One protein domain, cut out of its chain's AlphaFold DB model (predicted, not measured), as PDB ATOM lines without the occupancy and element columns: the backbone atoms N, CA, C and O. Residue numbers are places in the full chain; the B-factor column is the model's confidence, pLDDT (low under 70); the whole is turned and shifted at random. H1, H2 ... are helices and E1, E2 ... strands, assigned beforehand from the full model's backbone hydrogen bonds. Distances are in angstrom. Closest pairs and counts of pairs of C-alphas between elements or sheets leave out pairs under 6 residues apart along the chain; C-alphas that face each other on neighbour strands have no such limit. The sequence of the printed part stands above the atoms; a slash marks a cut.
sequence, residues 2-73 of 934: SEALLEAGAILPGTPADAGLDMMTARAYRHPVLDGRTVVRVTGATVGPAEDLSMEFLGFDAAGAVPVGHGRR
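Overview. This is residues 2 to 73 of the 934 residues of an uncharacterized protein of Actinoplanes octamycinicus (UniProt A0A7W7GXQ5). A narrow, strongly twisted sheet of three antiparallel strands, in the order E2, E1, E3, forms a long slab, and H2 covers part of one face, running along it. The small H1 is near one end of the rod, and the loop of residues 31 to 38 makes the other end. The printed part has 72 residues, with two named helices and three named strands in the order H1, E1, E2, H2, E3, and its class is mixed, helices and strands. It is only just loose, close to compact, with a radius of gyration of the C-alphas of 13.6 A and spans of 41 by 20 by 18 A.

Arrangement. E1, residues 21 to 30, is the inner strand. E3, residues 61 to 72, is its antiparallel neighbour at 157 degrees, with N 26 and O 66 2.8 A apart, within hydrogen-bond range; E3 bends by 86 degrees at residue 69. E2, residues 39 to 44, forms a hairpin with E1, antiparallel at 161 degrees, with N 27 and O 41 2.8 A apart, also within range. H2, residues 48 to 57, is on the sheet at a height of 8.8 A, over E1 and along the strands at 18 degrees on the local plane; its closest C-alphas to E3 are Asp 52 and Ala 62, 6.5 A. E2, H2 and E3 form a split strand-helix-strand unit, two strands running the same way with E1 between them, its crossover right-handed. The arrangement has two layers, helices on one face of a sheet. H1, residues 2 to 7, is on the sheet too, with the C-alphas of Leu 6 and Gly 71 closest at 6.2 A, and is apart from H2. In both helices every O i to N i+4 pair is within hydrogen-bond range.

Along the chain. E1 is 28.3 A long, from C-alpha 21 at (78.860, 2.274, 27.840), E3 26.8 A, E2 16.4 A, H2 14.4 A and H1 8.7 A. C-alpha 2 opens H1 at (86.399, -3.662, 20.104), and C-alpha 72 ends E3 at (76.496, -0.741, 25.227).

Size, cuts and confidence. The C-alphas of Glu 3 and Val 33 are the two farthest apart, 41.0 A. The printed part has no cut; the link from H1 to E1, 13 residues, is long. The mean pLDDT of the printed part is 82.3, and residues 2 to 5, 7 to 9 and 19 to 20 are under 70.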
ATOM      1  N   SER A   2      87.247  -3.796  18.901       65.38
ATOM      2  CA  SER A   2      86.399  -3.662  20.104       65.38
ATOM      3  C   SER A   2      85.066  -2.929  19.880       65.38
ATOM      4  O   SER A   2      84.044  -3.364  20.393       65.38
ATOM      5  N   GLU A   3      85.037  -1.873  19.064       57.88
ATOM      6  CA  GLU A   3      83.807  -1.112  18.779       57.88
ATOM      7  C   GLU A   3      82.787  -1.902  17.939       57.88
ATOM      8  O   GLU A   3      81.605  -1.933  18.268       57.88
ATOM      9  N   ALA A   4      83.253  -2.645  16.928       55.84
ATOM     10  CA  ALA A   4      82.414  -3.547  16.134       55.84
ATOM     11  C   ALA A   4      81.858  -4.723  16.963       55.84
ATOM     12  O   ALA A   4      80.745  -5.181  16.727       55.84
ATOM     13  N   LEU A   5      82.611  -5.200  17.963       65.38
ATOM     14  CA  LEU A   5      82.143  -6.230  18.897       65.38
ATOM     15  C   LEU A   5      81.071  -5.688  19.855       65.38
ATOM     16  O   LEU A   5      80.079  -6.369  20.106       65.38
ATOM     17  N   LEU A   6      81.232  -4.456  20.348       72.44
ATOM     18  CA  LEU A   6      80.217  -3.775  21.160       72.44
ATOM     19  C   LEU A   6      78.936  -3.483  20.358       72.44
ATOM     20  O   LEU A   6      77.842  -3.612  20.903       72.44
ATOM     21  N   GLU A   7      79.049  -3.140  19.069       60.75
ATOM     22  CA  GLU A   7      77.899  -3.030  18.154       60.75
ATOM     23  C   GLU A   7      77.158  -4.366  17.980       60.75
ATOM     24  O   GLU A   7      75.931  -4.380  17.929       60.75
ATOM     25  N   ALA A   8      77.886  -5.485  17.954       59.34
ATOM     26  CA  ALA A   8      77.325  -6.834  17.855       59.34
ATOM     27  C   ALA A   8      76.764  -7.385  19.186       59.34
ATOM     28  O   ALA A   8      76.316  -8.530  19.234       59.34
ATOM     29  N   GLY A   9      76.783  -6.592  20.266       68.56
ATOM     30  CA  GLY A   9      76.234  -6.964  21.574       68.56
ATOM     31  C   GLY A   9      77.193  -7.733  22.490       68.56
ATOM     32  O   GLY A   9      76.743  -8.332  23.468       68.56
ATOM     33  N   ALA A  10      78.498  -7.737  22.204       79.50
ATOM     34  CA  ALA A  10      79.487  -8.373  23.070       79.50
ATOM     35  C   ALA A  10      79.660  -7.626  24.408       79.50
ATOM     36  O   ALA A  10      79.537  -6.402  24.477       79.50
ATOM     37  N   ILE A  11      80.014  -8.373  25.458       88.88
ATOM     38  CA  ILE A  11      80.449  -7.836  26.755       88.88
ATOM     39  C   ILE A  11      81.973  -7.926  26.802       88.88
ATOM     40  O   ILE A  11      82.533  -9.016  26.693       88.88
ATOM     41  N   LEU A  12      82.642  -6.783  26.932       89.94
ATOM     42  CA  LEU A  12      84.101  -6.690  26.937       89.94
ATOM     43  C   LEU A  12      84.646  -6.555  28.369       89.94
ATOM     44  O   LEU A  12      83.988  -5.969  29.225       89.94
ATOM     45  N   PRO A  13      85.846  -7.077  28.671       87.88
ATOM     46  CA  PRO A  13      86.429  -6.979  30.008       87.88
ATOM     47  C   PRO A  13      86.840  -5.538  30.361       87.88
ATOM     48  O   PRO A  13      87.252  -4.771  29.494       87.88
ATOM     49  N   GLY A  14      86.783  -5.183  31.651       84.88
ATOM     50  CA  GLY A  14      87.229  -3.882  32.177       84.88
ATOM     51  C   GLY A  14      86.104  -2.873  32.435       84.88
ATOM     52  O   GLY A  14      84.924  -3.182  32.264       84.88
ATOM     53  N   THR A  15      86.473  -1.669  32.878       80.44
ATOM     54  CA  THR A  15      85.547  -0.570  33.203       80.44
ATOM     55  C   THR A  15      85.124   0.230  31.967       80.44
ATOM     56  O   THR A  15      85.894   0.305  31.011       80.44
ATOM     57  N   PRO A  16      83.929   0.853  31.960       83.69
ATOM     58  CA  PRO A  16      83.425   1.587  30.806       83.69
ATOM     59  C   PRO A  16      84.281   2.842  30.595       83.69
ATOM     60  O   PRO A  16      84.508   3.596  31.541       83.69
ATOM     61  N   ALA A  17      84.767   3.056  29.372       73.69
ATOM     62  CA  ALA A  17      85.646   4.183  29.039       73.69
ATOM     63  C   ALA A  17      84.895   5.442  28.560       73.69
ATOM     64  O   ALA A  17      85.506   6.497  28.427       73.69
ATOM     65  N   ASP A  18      83.588   5.333  28.288       70.62
ATOM     66  CA  ASP A  18      82.753   6.405  27.734       70.62
ATOM     67  C   ASP A  18      81.320   6.345  28.302       70.62
ATOM     68  O   ASP A  18      80.843   5.284  28.708       70.62
ATOM     69  N   ALA A  19      80.613   7.475  28.293       60.28
ATOM     70  CA  ALA A  19      79.259   7.658  28.819       60.28
ATOM     71  C   ALA A  19      78.175   6.850  28.071       60.28
ATOM     72  O   ALA A  19      77.072   6.658  28.593       60.28
ATOM     73  N   GLY A  20      78.477   6.375  26.855       63.09
ATOM     74  CA  GLY A  20      77.623   5.475  26.067       63.09
ATOM     75  C   GLY A  20      77.729   3.989  26.446       63.09
ATOM     76  O   GLY A  20      76.997   3.159  25.897       63.09
ATOM     77  N   LEU A  21      78.626   3.638  27.371       78.69
ATOM     78  CA  LEU A  21      78.860   2.274  27.840       78.69
ATOM     79  C   LEU A  21      78.367   2.110  29.282       78.69
ATOM     80  O   LEU A  21      78.399   3.048  30.075       78.69
ATOM     81  N   ASP A  22      77.912   0.909  29.622       83.44
ATOM     82  CA  ASP A  22      77.471   0.549  30.970       83.44
ATOM     83  C   ASP A  22      78.284  -0.641  31.492       83.44
ATOM     84  O   ASP A  22      78.725  -1.504  30.728       83.44
ATOM     85  N   MET A  23      78.482  -0.687  32.806       91.00
ATOM     86  CA  MET A  23      79.037  -1.846  33.494       91.00
ATOM     87  C   MET A  23      78.006  -2.972  33.443       91.00
ATOM     88  O   MET A  23      76.906  -2.820  33.947       91.00
ATOM     89  N   MET A  24      78.327  -4.116  32.856       91.06
ATOM     90  CA  MET A  24      77.424  -5.263  32.803       91.06
ATOM     91  C   MET A  24      77.537  -6.071  34.094       91.06
ATOM     92  O   MET A  24      78.632  -6.396  34.551       91.06
ATOM     93  N   THR A  25      76.394  -6.422  34.676       92.12
ATOM     94  CA  THR A  25      76.281  -7.195  35.917       92.12
ATOM     95  C   THR A  25      75.502  -8.481  35.671       92.12
ATOM     96  O   THR A  25      74.429  -8.453  35.075       92.12
ATOM     97  N   ALA A  26      76.027  -9.614  36.135       92.50
ATOM     98  CA  ALA A  26      75.280 -10.858  36.262       92.50
ATOM     99  C   ALA A  26      74.552 -10.853  37.612       92.50
ATOM    100  O   ALA A  26      75.191 -10.871  38.665       92.50
ATOM    101  N   ARG A  27      73.222 -10.792  37.575       93.12
ATOM    102  CA  ARG A  27      72.346 -10.731  38.753       93.12
ATOM    103  C   ARG A  27      71.670 -12.079  38.962       93.12
ATOM    104  O   ARG A  27      71.142 -12.651  38.010       93.12
ATOM    105  N   ALA A  28      71.723 -12.590  40.186       92.56
ATOM    106  CA  ALA A  28      71.210 -13.899  40.569       92.56
ATOM    107  C   ALA A  28      69.858 -13.775  41.286       92.56
ATOM    108  O   ALA A  28      69.720 -12.974  42.206       92.56
ATOM    109  N   TYR A  29      68.897 -14.618  40.908       93.44
ATOM    110  CA  TYR A  29      67.539 -14.645  41.455       93.44
ATOM    111  C   TYR A  29      67.123 -16.066  41.844       93.44
ATOM    112  O   TYR A  29      67.430 -17.028  41.130       93.44
ATOM    113  N   ARG A  30      66.399 -16.205  42.959       91.19
ATOM    114  CA  ARG A  30      65.841 -17.475  43.456       91.19
ATOM    115  C   ARG A  30      64.323 -17.387  43.511       91.19
ATOM    116  O   ARG A  30      63.791 -16.318  43.760       91.19
ATOM    117  N   HIS A  31      63.625 -18.494  43.284       91.19
ATOM    118  CA  HIS A  31      62.165 -18.543  43.387       91.19
ATOM    119  C   HIS A  31      61.745 -19.807  44.144       91.19
ATOM    120  O   HIS A  31      62.274 -20.873  43.821       91.19
ATOM    121  N   PRO A  32      60.774 -19.748  45.074       86.62
ATOM    122  CA  PRO A  32      60.358 -20.905  45.879       86.62
ATOM    123  C   PRO A  32      59.922 -22.137  45.067       86.62
ATOM    124  O   PRO A  32      60.075 -23.268  45.507       86.62
ATOM    125  N   VAL A  33      59.394 -21.928  43.856       86.75
ATOM    126  CA  VAL A  33      58.956 -23.004  42.933       86.75
ATOM    127  C   VAL A  33      60.112 -23.591  42.096       86.75
ATOM    128  O   VAL A  33      59.966 -24.639  41.471       86.75
ATOM    129  N   LEU A  34      61.277 -22.938  42.062       83.75
ATOM    130  CA  LEU A  34      62.467 -23.390  41.333       83.75
ATOM    131  C   LEU A  34      63.494 -23.963  42.311       83.75
ATOM    132  O   LEU A  34      64.595 -23.434  42.455       83.75
ATOM    133  N   ASP A  35      63.113 -25.047  42.984       78.50
ATOM    134  CA  ASP A  35      63.899 -25.595  44.085       78.50
ATOM    135  C   ASP A  35      65.344 -25.932  43.656       78.50
ATOM    136  O   ASP A  35      65.581 -26.568  42.623       78.50
ATOM    137  N   GLY A  36      66.313 -25.407  44.409       80.06
ATOM    138  CA  GLY A  36      67.753 -25.533  44.145       80.06
ATOM    139  C   GLY A  36      68.312 -24.823  42.896       80.06
ATOM    140  O   GLY A  36      69.506 -24.964  42.628       80.06
ATOM    141  N   ARG A  37      67.516 -24.066  42.121       87.88
ATOM    142  CA  ARG A  37      67.962 -23.450  40.852       87.88
ATOM    143  C   ARG A  37      67.990 -21.919  40.902       87.88
ATOM    144  O   ARG A  37      66.999 -21.275  41.230       87.88
ATOM    145  N   THR A  38      69.123 -21.342  40.497       91.31
ATOM    146  CA  THR A  38      69.327 -19.888  40.391       91.31
ATOM    147  C   THR A  38      69.131 -19.426  38.951       91.31
ATOM    148  O   THR A  38      69.759 -19.960  38.036       91.31
ATOM    149  N   VAL A  39      68.303 -18.403  38.745       91.00
ATOM    150  CA  VAL A  39      68.183 -17.708  37.457       91.00
ATOM    151  C   VAL A  39      69.188 -16.565  37.433       91.00
ATOM    152  O   VAL A  39      69.192 -15.730  38.334       91.00
ATOM    153  N   VAL A  40      70.037 -16.513  36.404       91.81
ATOM    154  CA  VAL A  40      71.014 -15.434  36.222       91.81
ATOM    155  C   VAL A  40      70.613 -14.581  35.028       91.81
ATOM    156  O   VAL A  40      70.416 -15.105  33.932       91.81
ATOM    157  N   ARG A  41      70.515 -13.264  35.227       88.94
ATOM    158  CA  ARG A  41      70.294 -12.293  34.147       88.94
ATOM    159  C   ARG A  41      71.472 -11.343  34.055       88.94
ATOM    160  O   ARG A  41      71.917 -10.805  35.066       88.94
ATOM    161  N   VAL A  42      71.967 -11.131  32.841       89.38
ATOM    162  CA  VAL A  42      73.054 -10.186  32.581       89.38
ATOM    163  C   VAL A  42      72.452  -8.871  32.111       89.38
ATOM    164  O   VAL A  42      71.763  -8.833  31.097       89.38
ATOM    165  N   THR A  43      72.677  -7.803  32.870       86.38
ATOM    166  CA  THR A  43      72.078  -6.487  32.622       86.38
ATOM    167  C   THR A  43      73.032  -5.367  33.023       86.38
ATOM    168  O   THR A  43      73.889  -5.556  33.890       86.38
ATOM    169  N   GLY A  44      72.902  -4.201  32.392       85.56
ATOM    170  CA  GLY A  44      73.697  -3.022  32.735       85.56
ATOM    171  C   GLY A  44      73.458  -2.586  34.184       85.56
ATOM    172  O   GLY A  44      72.341  -2.669  34.696       85.56
ATOM    173  N   ALA A  45      74.499  -2.127  34.869       84.62
ATOM    174  CA  ALA A  45      74.452  -1.726  36.267       84.62
ATOM    175  C   ALA A  45      73.451  -0.586  36.472       84.62
ATOM    176  O   ALA A  45      72.754  -0.568  37.486       84.62
ATOM    177  N   THR A  46      73.318   0.303  35.482       75.88
ATOM    178  CA  THR A  46      72.389   1.441  35.526       75.88
ATOM    179  C   THR A  46      70.920   1.012  35.505       75.88
ATOM    180  O   THR A  46      70.077   1.662  36.116       75.88
ATOM    181  N   VAL A  47      70.596  -0.080  34.808       75.56
ATOM    182  CA  VAL A  47      69.225  -0.620  34.687       75.56
ATOM    183  C   VAL A  47      68.941  -1.761  35.668       75.56
ATOM    184  O   VAL A  47      67.800  -2.171  35.867       75.56
ATOM    185  N   GLY A  48      69.987  -2.235  36.330       82.69
ATOM    186  CA  GLY A  48      69.975  -3.317  37.290       82.69
ATOM    187  C   GLY A  48      68.957  -3.217  38.433       82.69
ATOM    188  O   GLY A  48      68.243  -4.191  38.657       82.69
ATOM    189  N   PRO A  49      68.837  -2.081  39.144       81.00
ATOM    190  CA  PRO A  49      67.837  -1.933  40.203       81.00
ATOM    191  C   PRO A  49      66.391  -2.132  39.719       81.00
ATOM    192  O   PRO A  49      65.566  -2.683  40.441       81.00
ATOM    193  N   ALA A  50      66.077  -1.740  38.480       74.81
ATOM    194  CA  ALA A  50      64.757  -1.996  37.901       74.81
ATOM    195  C   ALA A  50      64.547  -3.460  37.504       74.81
ATOM    196  O   ALA A  50      63.415  -3.945  37.541       74.81
ATOM    197  N   GLU A  51      65.617  -4.171  37.145       81.50
ATOM    198  CA  GLU A  51      65.565  -5.618  36.936       81.50
ATOM    199  C   GLU A  51      65.246  -6.344  38.248       81.50
ATOM    200  O   GLU A  51      64.372  -7.206  38.265       81.50
ATOM    201  N   ASP A  52      65.858  -5.935  39.363       85.38
ATOM    202  CA  ASP A  52      65.574  -6.520  40.680       85.38
ATOM    203  C   ASP A  52      64.110  -6.333  41.081       85.38
ATOM    204  O   ASP A  52      63.438  -7.306  41.413       85.38
ATOM    205  N   LEU A  53      63.584  -5.111  40.951       80.25
ATOM    206  CA  LEU A  53      62.176  -4.809  41.224       80.25
ATOM    207  C   LEU A  53      61.215  -5.584  40.303       80.25
ATOM    208  O   LEU A  53      60.120  -5.971  40.716       80.25
ATOM    209  N   SER A  54      61.612  -5.826  39.049       78.88
ATOM    210  CA  SER A  54      60.820  -6.632  38.109       78.88
ATOM    211  C   SER A  54      60.790  -8.106  38.515       78.88
ATOM    212  O   SER A  54      59.742  -8.744  38.435       78.88
ATOM    213  N   MET A  55      61.924  -8.649  38.958       85.19
ATOM    214  CA  MET A  55      62.036 -10.037  39.410       85.19
ATOM    215  C   MET A  55      61.316 -10.256  40.749       85.19
ATOM    216  O   MET A  55      60.604 -11.251  40.885       85.19
ATOM    217  N   GLU A  56      61.392  -9.299  41.677       84.75
ATOM    218  CA  GLU A  56      60.627  -9.305  42.934       84.75
ATOM    219  C   GLU A  56      59.118  -9.374  42.670       84.75
ATOM    220  O   GLU A  56      58.413 -10.200  43.248       84.75
ATOM    221  N   PHE A  57      58.615  -8.579  41.720       80.12
ATOM    222  CA  PHE A  57      57.205  -8.627  41.324       80.12
ATOM    223  C   PHE A  57      56.776  -9.996  40.769       80.12
ATOM    224  O   PHE A  57      55.621 -10.395  40.917       80.12
ATOM    225  N   LEU A  58      57.699 -10.724  40.140       80.12
ATOM    226  CA  LEU A  58      57.477 -12.085  39.651       80.12
ATOM    227  C   LEU A  58      57.640 -13.154  40.748       80.12
ATOM    228  O   LEU A  58      57.544 -14.340  40.440       80.12
ATOM    229  N   GLY A  59      57.869 -12.752  42.004       85.50
ATOM    230  CA  GLY A  59      58.025 -13.639  43.160       85.50
ATOM    231  C   GLY A  59      59.446 -14.162  43.371       85.50
ATOM    232  O   GLY A  59      59.623 -15.159  44.071       85.50
ATOM    233  N   PHE A  60      60.452 -13.557  42.732       90.19
ATOM    234  CA  PHE A  60      61.850 -13.945  42.900       90.19
ATOM    235  C   PHE A  60      62.562 -13.098  43.957       90.19
ATOM    236  O   PHE A  60      62.448 -11.877  43.961       90.19
ATOM    237  N   ASP A  61      63.415 -13.736  44.751       87.50
ATOM    238  CA  ASP A  61      64.319 -13.078  45.690       87.50
ATOM    239  C   ASP A  61      65.689 -12.836  45.043       87.50
ATOM    240  O   ASP A  61      66.297 -13.748  44.463       87.50
ATOM    241  N   ALA A  62      66.204 -11.611  45.152       87.25
ATOM    242  CA  ALA A  62      67.542 -11.266  44.681       87.25
ATOM    243  C   ALA A  62      68.623 -11.894  45.581       87.25
ATOM    244  O   ALA A  62      68.611 -11.743  46.800       87.25
ATOM    245  N   ALA A  63      69.587 -12.582  44.968       83.56
ATOM    246  CA  ALA A  63      70.661 -13.312  45.648       83.56
ATOM    247  C   ALA A  63      72.062 -12.695  45.444       83.56
ATOM    248  O   ALA A  63      73.043 -13.234  45.954       83.56
ATOM    249  N   GLY A  64      72.168 -11.584  44.703       86.81
ATOM    250  CA  GLY A  64      73.405 -10.815  44.505       86.81
ATOM    251  C   GLY A  64      73.665 -10.413  43.049       86.81
ATOM    252  O   GLY A  64      73.044 -10.941  42.127       86.81
ATOM    253  N   ALA A  65      74.600  -9.481  42.836       91.38
ATOM    254  CA  ALA A  65      75.017  -9.003  41.515       91.38
ATOM    255  C   ALA A  65      76.548  -8.933  41.413       91.38
ATOM    256  O   ALA A  65      77.201  -8.402  42.310       91.38
ATOM    257  N   VAL A  66      77.117  -9.448  40.317       92.81
ATOM    258  CA  VAL A  66      78.570  -9.479  40.079       92.81
ATOM    259  C   VAL A  66      78.902  -8.802  38.743       92.81
ATOM    260  O   VAL A  66      78.272  -9.136  37.738       92.81
ATOM    261  N   PRO A  67      79.865  -7.865  38.683       92.56
ATOM    262  CA  PRO A  67      80.339  -7.293  37.422       92.56
ATOM    263  C   PRO A  67      80.949  -8.355  36.497       92.56
ATOM    264  O   PRO A  67      81.752  -9.173  36.938       92.56
ATOM    265  N   VAL A  68      80.596  -8.326  35.211       93.12
ATOM    266  CA  VAL A  68      81.077  -9.286  34.194       93.12
ATOM    267  C   VAL A  68      81.775  -8.627  32.999       93.12
ATOM    268  O   VAL A  68      82.242  -9.321  32.102       93.12
ATOM    269  N   GLY A  69      81.878  -7.296  32.990       91.25
ATOM    270  CA  GLY A  69      82.521  -6.509  31.935       91.25
ATOM    271  C   GLY A  69      81.752  -5.222  31.655       91.25
ATOM    272  O   GLY A  69      80.942  -4.804  32.472       91.25
ATOM    273  N   HIS A  70      81.954  -4.606  30.497       91.06
ATOM    274  CA  HIS A  70      81.189  -3.459  30.020       91.06
ATOM    275  C   HIS A  70      80.586  -3.736  28.639       91.06
ATOM    276  O   HIS A  70      81.116  -4.520  27.851       91.06
ATOM    277  N   GLY A  71      79.457  -3.097  28.354       86.06
ATOM    278  CA  GLY A  71      78.707  -3.239  27.107       86.06
ATOM    279  C   GLY A  71      78.021  -1.932  26.725       86.06
ATOM    280  O   GLY A  71      78.131  -0.933  27.440       86.06
ATOM    281  N   ARG A  72      77.304  -1.912  25.595       75.88
ATOM    282  CA  ARG A  72      76.496  -0.741  25.227       75.88
ATOM    283  C   ARG A  72      75.395  -0.503  26.252       75.88
ATOM    284  O   ARG A  72      74.674  -1.426  26.631       75.88
ATOM    285  N   ARG A  73      75.236   0.755  26.658       72.25
ATOM    286  CA  ARG A  73      74.129   1.167  27.515       72.25
ATOM    287  C   ARG A  73      72.814   0.988  26.755       72.25
ATOM    288  O   ARG A  73      72.602   1.615  25.721       72.25
TER     289      ARG A  73